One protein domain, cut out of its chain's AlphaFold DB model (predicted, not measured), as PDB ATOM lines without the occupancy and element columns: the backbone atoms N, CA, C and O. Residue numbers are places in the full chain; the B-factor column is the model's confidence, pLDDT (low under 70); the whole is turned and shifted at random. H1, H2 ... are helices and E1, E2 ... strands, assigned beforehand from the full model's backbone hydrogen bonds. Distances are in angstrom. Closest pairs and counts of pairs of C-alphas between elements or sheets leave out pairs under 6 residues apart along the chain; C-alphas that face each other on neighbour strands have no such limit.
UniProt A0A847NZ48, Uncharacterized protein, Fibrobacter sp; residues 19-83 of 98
ATOM      1  N   LEU A  19     316.605 215.226 195.712       52.75
ATOM      2  CA  LEU A  19     318.012 214.833 195.630       52.75
ATOM      3  C   LEU A  19     318.485 214.436 197.030       52.75
ATOM      4  O   LEU A  19     319.130 215.204 197.741       52.75
ATOM      5  N   PHE A  20     318.103 213.242 197.464       54.38
ATOM      6  CA  PHE A  20     318.559 212.703 198.732       54.38
ATOM      7  C   PHE A  20     319.911 212.003 198.545       54.38
ATOM      8  O   PHE A  20     319.968 210.785 198.417       54.38
ATOM      9  N   ALA A  21     321.009 212.760 198.605       59.03
ATOM     10  CA  ALA A  21     322.253 212.202 199.130       59.03
ATOM     11  C   ALA A  21     322.047 212.050 200.643       59.03
ATOM     12  O   ALA A  21     322.129 213.023 201.398       59.03
ATOM     13  N   GLN A  22     321.658 210.858 201.095       79.00
ATOM     14  CA  GLN A  22     321.336 210.654 202.504       79.00
ATOM     15  C   GLN A  22     322.640 210.400 203.251       79.00
ATOM     16  O   GLN A  22     323.221 209.322 203.148       79.00
ATOM     17  N   ASN A  23     323.113 211.392 204.006       91.12
ATOM     18  CA  ASN A  23     324.080 211.130 205.066       91.12
ATOM     19  C   ASN A  23     323.375 210.295 206.131       91.12
ATOM     20  O   ASN A  23     322.401 210.746 206.730       91.12
ATOM     21  N   GLN A  24     323.837 209.072 206.334       94.00
ATOM     22  CA  GLN A  24     323.264 208.101 207.251       94.00
ATOM     23  C   GLN A  24     324.301 207.683 208.285       94.00
ATOM     24  O   GLN A  24     325.510 207.843 208.092       94.00
ATOM     25  N   THR A  25     323.815 207.141 209.397       93.12
ATOM     26  CA  THR A  25     324.655 206.602 210.464       93.12
ATOM     27  C   THR A  25     324.230 205.188 210.834       93.12
ATOM     28  O   THR A  25     323.087 204.782 210.625       93.12
ATOM     29  N   MET A  26     325.170 204.406 211.358       90.12
ATOM     30  CA  MET A  26     324.925 203.056 211.862       90.12
ATOM     31  C   MET A  26     325.848 202.767 213.044       90.12
ATOM     32  O   MET A  26     327.021 203.136 213.021       90.12
ATOM     33  N   GLN A  27     325.327 202.088 214.066       93.12
ATOM     34  CA  GLN A  27     326.139 201.576 215.168       93.12
ATOM     35  C   GLN A  27     326.731 200.220 214.791       93.12
ATOM     36  O   GLN A  27     325.988 199.274 214.540       93.12
ATOM     37  N   ILE A  28     328.061 200.114 214.766       87.75
ATOM     38  CA  ILE A  28     328.771 198.861 214.479       87.75
ATOM     39  C   ILE A  28     329.888 198.689 215.502       87.75
ATOM     40  O   ILE A  28     330.776 199.535 215.594       87.75
ATOM     41  N   ALA A  29     329.848 197.586 216.256       90.62
ATOM     42  CA  ALA A  29     330.858 197.246 217.264       90.62
ATOM     43  C   ALA A  29     331.146 198.392 218.263       90.62
ATOM     44  O   ALA A  29     332.292 198.649 218.616       90.62
ATOM     45  N   GLY A  30     330.100 199.109 218.687       91.19
ATOM     46  CA  GLY A  30     330.214 200.231 219.626       91.19
ATOM     47  C   GLY A  30     330.722 201.543 219.017       91.19
ATOM     48  O   GLY A  30     330.975 202.487 219.759       91.19
ATOM     49  N   VAL A  31     330.863 201.625 217.690       88.19
ATOM     50  CA  VAL A  31     331.284 202.840 216.982       88.19
ATOM     51  C   VAL A  31     330.173 203.337 216.059       88.19
ATOM     52  O   VAL A  31     329.648 202.579 215.238       88.19
ATOM     53  N   THR A  32     329.880 204.637 216.130       90.31
ATOM     54  CA  THR A  32     329.024 205.328 215.158       90.31
ATOM     55  C   THR A  32     329.770 205.473 213.835       90.31
ATOM     56  O   THR A  32     330.722 206.243 213.730       90.31
ATOM     57  N   ARG A  33     329.331 204.751 212.807       91.12
ATOM     58  CA  ARG A  33     329.813 204.887 211.428       91.12
ATOM     59  C   ARG A  33     328.885 205.817 210.659       91.12
ATOM     60  O   ARG A  33     327.674 205.743 210.848       91.12
ATOM     61  N   ASN A  34     329.432 206.651 209.781       93.19
ATOM     62  CA  ASN A  34     328.672 207.508 208.874       93.19
ATOM     63  C   ASN A  34     329.001 207.191 207.410       93.19
ATOM     64  O   ASN A  34     330.109 206.783 207.065       93.19
ATOM     65  N   TYR A  35     328.012 207.353 206.543       94.69
ATOM     66  CA  TYR A  35     328.119 207.045 205.122       94.69
ATOM     67  C   TYR A  35     327.112 207.872 204.333       94.69
ATOM     68  O   TYR A  35     326.100 208.310 204.876       94.69
ATOM     69  N   ILE A  36     327.377 208.066 203.047       96.50
ATOM     70  CA  ILE A  36     326.406 208.613 202.103       96.50
ATOM     71  C   ILE A  36     325.800 207.446 201.336       96.50
ATOM     72  O   ILE A  36     326.525 206.548 200.916       96.50
ATOM     73  N   VAL A  37     324.487 207.448 201.141       96.31
ATOM     74  CA  VAL A  37     323.812 206.509 200.241       96.31
ATOM     75  C   VAL A  37     323.069 207.271 199.152       96.31
ATOM     76  O   VAL A  37     322.409 208.278 199.425       96.31
ATOM     77  N   HIS A  38     323.179 206.765 197.925       95.88
ATOM     78  CA  HIS A  38     322.362 207.164 196.788       95.88
ATOM     79  C   HIS A  38     321.570 205.955 196.293       95.88
ATOM     80  O   HIS A  38     322.137 204.924 195.917       95.88
ATOM     81  N   ALA A  39     320.246 206.088 196.320       95.12
ATOM     82  CA  ALA A  39     319.302 205.064 195.898       95.12
ATOM     83  C   ALA A  39     318.335 205.667 194.865       95.12
ATOM     84  O   ALA A  39     317.492 206.492 195.234       95.12
ATOM     85  N   PRO A  40     318.433 205.271 193.584       93.62
ATOM     86  CA  PRO A  40     317.480 205.686 192.561       93.62
ATOM     87  C   PRO A  40     316.043 205.268 192.907       93.62
ATOM     88  O   PRO A  40     315.807 204.325 193.662       93.62
ATOM     89  N   SER A  41     315.051 205.930 192.314       90.12
ATOM     90  CA  SER A  41     313.655 205.494 192.415       90.12
ATOM     91  C   SER A  41     313.366 204.282 191.514       90.12
ATOM     92  O   SER A  41     314.069 204.021 190.533       90.12
ATOM     93  N   GLY A  42     312.302 203.536 191.836       90.81
ATOM     94  CA  GLY A  42     311.808 202.436 190.995       90.81
ATOM     95  C   GLY A  42     312.681 201.178 190.997       90.81
ATOM     96  O   GLY A  42     312.631 200.395 190.052       90.81
ATOM     97  N   LEU A  43     313.498 200.982 192.030       92.12
ATOM     98  CA  LEU A  43     314.329 199.789 192.160       92.12
ATOM     99  C   LEU A  43     313.484 198.567 192.532       92.12
ATOM    100  O   LEU A  43     312.583 198.647 193.364       92.12
ATOM    101  N   THR A  44     313.813 197.418 191.945       93.19
ATOM    102  CA  THR A  44     313.254 196.110 192.306       93.19
ATOM    103  C   THR A  44     314.416 195.161 192.544       93.19
ATOM    104  O   THR A  44     315.133 194.838 191.604       93.19
ATOM    105  N   ASN A  45     314.621 194.759 193.801       93.69
ATOM    106  CA  ASN A  45     315.755 193.933 194.233       93.69
ATOM    107  C   ASN A  45     317.128 194.419 193.693       93.69
ATOM    108  O   ASN A  45     317.812 193.665 192.997       93.69
ATOM    109  N   PRO A  46     317.510 195.690 193.937       95.38
ATOM    110  CA  PRO A  46     318.714 196.267 193.348       95.38
ATOM    111  C   PRO A  46     319.993 195.681 193.961       95.38
ATOM    112  O   PRO A  46     320.018 195.393 195.162       95.38
ATOM    113  N   PRO A  47     321.091 195.596 193.191       96.75
ATOM    114  CA  PRO A  47     322.399 195.340 193.769       96.75
ATOM    115  C   PRO A  47     322.872 196.546 194.593       96.75
ATOM    116  O   PRO A  47     322.454 197.689 194.376       96.75
ATOM    117  N   LEU A  48     323.773 196.275 195.537       96.44
ATOM    118  CA  LEU A  48     324.386 197.265 196.416       96.44
ATOM    119  C   LEU A  48     325.880 197.364 196.112       96.44
ATOM    120  O   LEU A  48     326.592 196.370 196.190       96.44
ATOM    121  N   VAL A  49     326.369 198.563 195.811       96.62
ATOM    122  CA  VAL A  49     327.779 198.819 195.500       96.62
ATOM    123  C   VAL A  49     328.391 199.723 196.563       96.62
ATOM    124  O   VAL A  49     327.868 200.796 196.854       96.62
ATOM    125  N   PHE A  50     329.541 199.326 197.106       96.12
ATOM    126  CA  PHE A  50     330.337 200.179 197.987       96.12
ATOM    127  C   PHE A  50     331.411 200.914 197.182       96.12
ATOM    128  O   PHE A  50     332.300 200.295 196.600       96.12
ATOM    129  N   CYS A  51     331.347 202.244 197.161       95.75
ATOM    130  CA  CYS A  51     332.337 203.101 196.520       95.75
ATOM    131  C   CYS A  51     333.226 203.746 197.591       95.75
ATOM    132  O   CYS A  51     332.870 204.746 198.212       95.75
ATOM    133  N   ILE A  52     334.373 203.119 197.841       93.38
ATOM    134  CA  ILE A  52     335.268 203.455 198.951       93.38
ATOM    135  C   ILE A  52     336.250 204.551 198.526       93.38
ATOM    136  O   ILE A  52     336.798 204.511 197.424       93.38
ATOM    137  N   HIS A  53     336.446 205.539 199.401       91.19
ATOM    138  CA  HIS A  53     337.306 206.684 199.130       91.19
ATOM    139  C   HIS A  53     338.799 206.346 199.194       91.19
ATOM    140  O   HIS A  53     339.213 205.441 199.913       91.19
ATOM    141  N   GLY A  54     339.610 207.106 198.455       85.25
ATOM    142  CA  GLY A  54     341.068 206.997 198.498       85.25
ATOM    143  C   GLY A  54     341.695 207.578 199.772       85.25
ATOM    144  O   GLY A  54     341.012 208.081 200.668       85.25
ATOM    145  N   TYR A  55     343.028 207.529 199.837       84.75
ATOM    146  CA  TYR A  55     343.803 208.108 200.937       84.75
ATOM    147  C   TYR A  55     343.532 209.610 201.085       84.75
ATOM    148  O   TYR A  55     343.534 210.341 200.095       84.75
ATOM    149  N   ASN A  56     343.342 210.066 202.328       84.62
ATOM    150  CA  ASN A  56     343.088 211.468 202.665       84.62
ATOM    151  C   ASN A  56     341.812 212.057 202.022       84.62
ATOM    152  O   ASN A  56     341.666 213.274 201.916       84.62
ATOM    153  N   MET A  57     340.887 211.196 201.593       87.50
ATOM    154  CA  MET A  57     339.557 211.572 201.114       87.50
ATOM    155  C   MET A  57     338.489 211.207 202.151       87.50
ATOM    156  O   MET A  57     338.760 210.560 203.160       87.50
ATOM    157  N   ASP A  58     337.266 211.653 201.900       91.44
ATOM    158  CA  ASP A  58     336.063 211.266 202.630       91.44
ATOM    159  C   ASP A  58     334.957 210.840 201.648       91.44
ATOM    160  O   ASP A  58     335.122 210.911 200.424       91.44
ATOM    161  N   ALA A  59     333.827 210.376 202.179       93.81
ATOM    162  CA  ALA A  59     332.684 209.911 201.397       93.81
ATOM    163  C   ALA A  59     332.192 210.954 200.381       93.81
ATOM    164  O   ALA A  59     331.933 210.615 199.228       93.81
ATOM    165  N   ALA A  60     332.107 212.226 200.787       94.56
ATOM    166  CA  ALA A  60     331.649 213.312 199.923       94.56
ATOM    167  C   ALA A  60     332.640 213.580 198.782       94.56
ATOM    168  O   ALA A  60     332.239 213.737 197.628       94.56
ATOM    169  N   SER A  61     333.940 213.566 199.086       94.31
ATOM    170  CA  SER A  61     334.993 213.694 198.079       94.31
ATOM    171  C   SER A  61     334.932 212.551 197.065       94.31
ATOM    172  O   SER A  61     335.046 212.788 195.865       94.31
ATOM    173  N   GLN A  62     334.700 211.316 197.518       95.31
ATOM    174  CA  GLN A  62     334.588 210.152 196.636       95.31
ATOM    175  C   GLN A  62     333.328 210.183 195.769       95.31
ATOM    176  O   GLN A  62     333.401 209.895 194.570       95.31
ATOM    177  N   GLN A  63     332.189 210.561 196.347       95.75
ATOM    178  CA  GLN A  63     330.939 210.752 195.614       95.75
ATOM    179  C   GLN A  63     331.108 211.809 194.519       95.75
ATOM    180  O   GLN A  63     330.768 211.566 193.361       95.75
ATOM    181  N   SER A  64     331.708 212.953 194.861       95.62
ATOM    182  CA  SER A  64     331.976 214.034 193.910       95.62
ATOM    183  C   SER A  64     332.959 213.616 192.812       95.62
ATOM    184  O   SER A  64     332.716 213.884 191.635       95.62
ATOM    185  N   TYR A  65     334.040 212.924 193.178       95.50
ATOM    186  CA  TYR A  65     335.081 212.498 192.246       95.50
ATOM    187  C   TYR A  65     334.574 211.466 191.233       95.50
ATOM    188  O   TYR A  65     334.798 211.608 190.033       95.50
ATOM    189  N   THR A  66     333.870 210.433 191.705       95.94
ATOM    190  CA  THR A  66     333.417 209.327 190.845       95.94
ATOM    191  C   THR A  66     332.123 209.619 190.106       95.94
ATOM    192  O   THR A  66     331.892 209.041 189.047       95.94
ATOM    193  N   GLN A  67     331.269 210.483 190.664       96.44
ATOM    194  CA  GLN A  67     329.917 210.735 190.163       96.44
ATOM    195  C   GLN A  67     329.108 209.435 189.984       96.44
ATOM    196  O   GLN A  67     328.271 209.343 189.080       96.44
ATOM    197  N   MET A  68     329.360 208.422 190.829       97.19
ATOM    198  CA  MET A  68     328.774 207.084 190.683       97.19
ATOM    199  C   MET A  68     327.244 207.103 190.809       97.19
ATOM    200  O   MET A  68     326.589 206.238 190.238       97.19
ATOM    201  N   ASP A  69     326.665 208.135 191.427       96.69
ATOM    202  CA  ASP A  69     325.217 208.376 191.476       96.69
ATOM    203  C   ASP A  69     324.578 208.348 190.077       96.69
ATOM    204  O   ASP A  69     323.545 207.715 189.874       96.69
ATOM    205  N   ARG A  70     325.236 208.936 189.066       96.50
ATOM    206  CA  ARG A  70     324.730 208.944 187.678       96.50
ATOM    207  C   ARG A  70     324.711 207.552 187.059       96.50
ATOM    208  O   ARG A  70     323.847 207.240 186.241       96.50
ATOM    209  N   VAL A  71     325.690 206.726 187.417       97.00
ATOM    210  CA  VAL A  71     325.778 205.343 186.945       97.00
ATOM    211  C   VAL A  71     324.744 204.493 187.680       97.00
ATOM    212  O   VAL A  71     324.034 203.731 187.036       97.00
ATOM    213  N   ALA A  72     324.586 204.691 188.990       96.81
ATOM    214  CA  ALA A  72     323.549 204.068 189.806       96.81
ATOM    215  C   ALA A  72     322.143 204.362 189.260       96.81
ATOM    216  O   ALA A  72     321.343 203.441 189.090       96.81
ATOM    217  N   ASP A  73     321.864 205.614 188.884       96.38
ATOM    218  CA  ASP A  73     320.590 206.023 188.279       96.38
ATOM    219  C   ASP A  73     320.302 205.313 186.954       96.38
ATOM    220  O   ASP A  73     319.160 204.906 186.701       96.38
ATOM    221  N   ARG A  74     321.336 205.175 186.113       96.12
ATOM    222  CA  ARG A  74     321.249 204.566 184.781       96.12
ATOM    223  C   ARG A  74     321.116 203.048 184.855       96.12
ATOM    224  O   ARG A  74     320.249 202.488 184.196       96.12
ATOM    225  N   GLU A  75     321.951 202.411 185.670       96.56
ATOM    226  CA  GLU A  75     322.101 200.951 185.750       96.56
ATOM    227  C   GLU A  75     321.267 200.310 186.870       96.56
ATOM    228  O   GLU A  75     321.263 199.092 187.020       96.56
ATOM    229  N   LYS A  76     320.541 201.118 187.652       94.69
ATOM    230  CA  LYS A  76     319.591 200.673 188.684       94.69
ATOM    231  C   LYS A  76     320.229 199.870 189.816       94.69
ATOM    232  O   LYS A  76     319.765 198.789 190.173       94.69
ATOM    233  N   PHE A  77     321.238 200.462 190.451       96.38
ATOM    234  CA  PHE A  77     321.822 199.954 191.694       96.38
ATOM    235  C   PHE A  77     321.841 201.014 192.794       96.38
ATOM    236  O   PHE A  77     321.698 202.203 192.524       96.38
ATOM    237  N   ILE A  78     322.013 200.577 194.039       96.75
ATOM    238  CA  ILE A  78     322.253 201.462 195.183       96.75
ATOM    239  C   ILE A  78     323.763 201.615 195.344       96.75
ATOM    240  O   ILE A  78     324.479 200.614 195.340       96.75
ATOM    241  N   VAL A  79     324.256 202.840 195.525       97.25
ATOM    242  CA  VAL A  79     325.663 203.089 195.864       97.25
ATOM    243  C   VAL A  79     325.787 203.673 197.264       97.25
ATOM    244  O   VAL A  79     325.043 204.571 197.651       97.25
ATOM    245  N   VAL A  80     326.741 203.146 198.028       97.00
ATOM    246  CA  VAL A  80     327.089 203.617 199.368       97.00
ATOM    247  C   VAL A  80     328.537 204.091 199.370       97.00
ATOM    248  O   VAL A  80     329.428 203.380 198.907       97.00
ATOM    249  N   TYR A  81     328.773 205.266 199.946       95.56
ATOM    250  CA  TYR A  81     330.080 205.871 200.180       95.56
ATOM    251  C   TYR A  81     330.329 205.940 201.693       95.56
ATOM    252  O   TYR A  81     329.875 206.878 202.354       95.56
ATOM    253  N   PRO A  82     330.990 204.942 202.296       94.44
ATOM    254  CA  PRO A  82     331.341 204.983 203.709       94.44
ATOM    255  C   PRO A  82     332.434 206.011 203.982       94.44
ATOM    256  O   PRO A  82     333.351 206.166 203.177       94.44
ATOM    257  N   ASN A  83     332.382 206.662 205.142       91.94
ATOM    258  CA  ASN A  83     333.554 207.325 205.701       91.94
ATOM    259  C   ASN A  83     334.373 206.331 206.530       91.94
ATOM    260  O   ASN A  83     333.826 205.487 207.251       91.94
TER     261      ASN A  83
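AT A GLANCE: This is residues 19 to 83 of the 98 residues of an uncharacterized protein of Fibrobacter sp (UniProt A0A847NZ48). This is a strongly twisted sheet of four strands, with the two short helices H1 and H2 over one face and no named helix on the other. E4 lies in the middle of the domain, and the hairpin of E1 and E2 reaches out from the body, so that its turn, residues 27 to 32, sticks out free. The printed part has 65 residues, with four named strands and two named helices in the order E1, E2, E3, H1, H2, E4, and the class is mixed, helices and strands. Across the sheet the strands run E1, E2, E4, E3, a mixed sheet in which E4 and E3 are parallel and the other neighbours antiparallel. The whole is compact, with a radius of gyration of the C-alphas of 12.0 A and spans of 33 by 24 by 19 A.

IN THESE COORDINATES: Begin with the sheet's longest strand, E2, residues 31 to 38, which measures 22.5 A from first to last C-alpha. Before it in the chain, find C-alpha 22 at (321.336, 210.654, 202.504); from there E1 runs through residues 22 to 28, 18.4 A long. E4 is residues 78 to 82, 12.9 A long, and ends at C-alpha 82, (331.341, 204.983, 203.709). E3 is the short strand of residues 48 to 50, 6.8 A. For the helices, look at C-alpha 59, (332.684, 209.911, 201.397), where H1 begins; it holds residues 59 to 66 and spans 10.6 A. H2 follows at residues 68 to 75 and spans 10.3 A.

HOW THE PARTS SIT: Start in the sheet, where E1 and E3 are the edge strands. E1 and E2 form a hairpin, antiparallel at 148 degrees between their directions; look for N 24 and O 35, 2.8 A apart and within hydrogen-bond range. E2 and E4 are antiparallel at 143 degrees, and there N 81 and O 36 are within hydrogen-bond range at 2.8 A. E4 and E3 are parallel at 28 degrees, with N 49 and O 78 within range at 2.8 A. From edge to edge the strands' lines turn by 82 degrees. E1 and E3 are apart. Move now to the helices, which are on the same face of this sheet and give it two layers, helices over one face. H1 has a height over the sheet of 9.6 A and lies over E4; at 33 degrees to E4 on the local plane it runs only just slantwise to the strands. The closest C-alphas of H1 and E4 are those of Ala 59 and Tyr 81, 5.0 A apart. H2 has a height over the sheet of 8.4 A, lies only just over E4, with 3 of its C-alphas falling on that strand, and runs along the strands at 14 degrees to E4 on the local plane. The closest C-alphas of H2 and E4 are those of Ala 72 and Ile 78, 6.1 A apart. H1 and H2 are close but not clearly touching, with the closest C-alphas, those of Gln 63 and Asp 69, 7.5 A apart; they run the same way at a steep tilt of 60 degrees. E3, H1, H2 and E4 make a strand-helix-strand unit, two parallel neighbour strands with helices between them in the chain, and its crossover is right-handed. In H1 and H2 every O i to N i+4 pair is within hydrogen-bond range.

THE WHOLE: The two C-alphas farthest apart are those of Gly 30 and Arg 74, at 36.2 A. The printed part runs from residue 19 to 83 with no cut. No link is long: those from E2 to E3, nine residues, and from E3 to H1, eight residues, are short, and the others are tight. The mean pLDDT of the printed part is 91.7, and residues 19 to 21 are under 70.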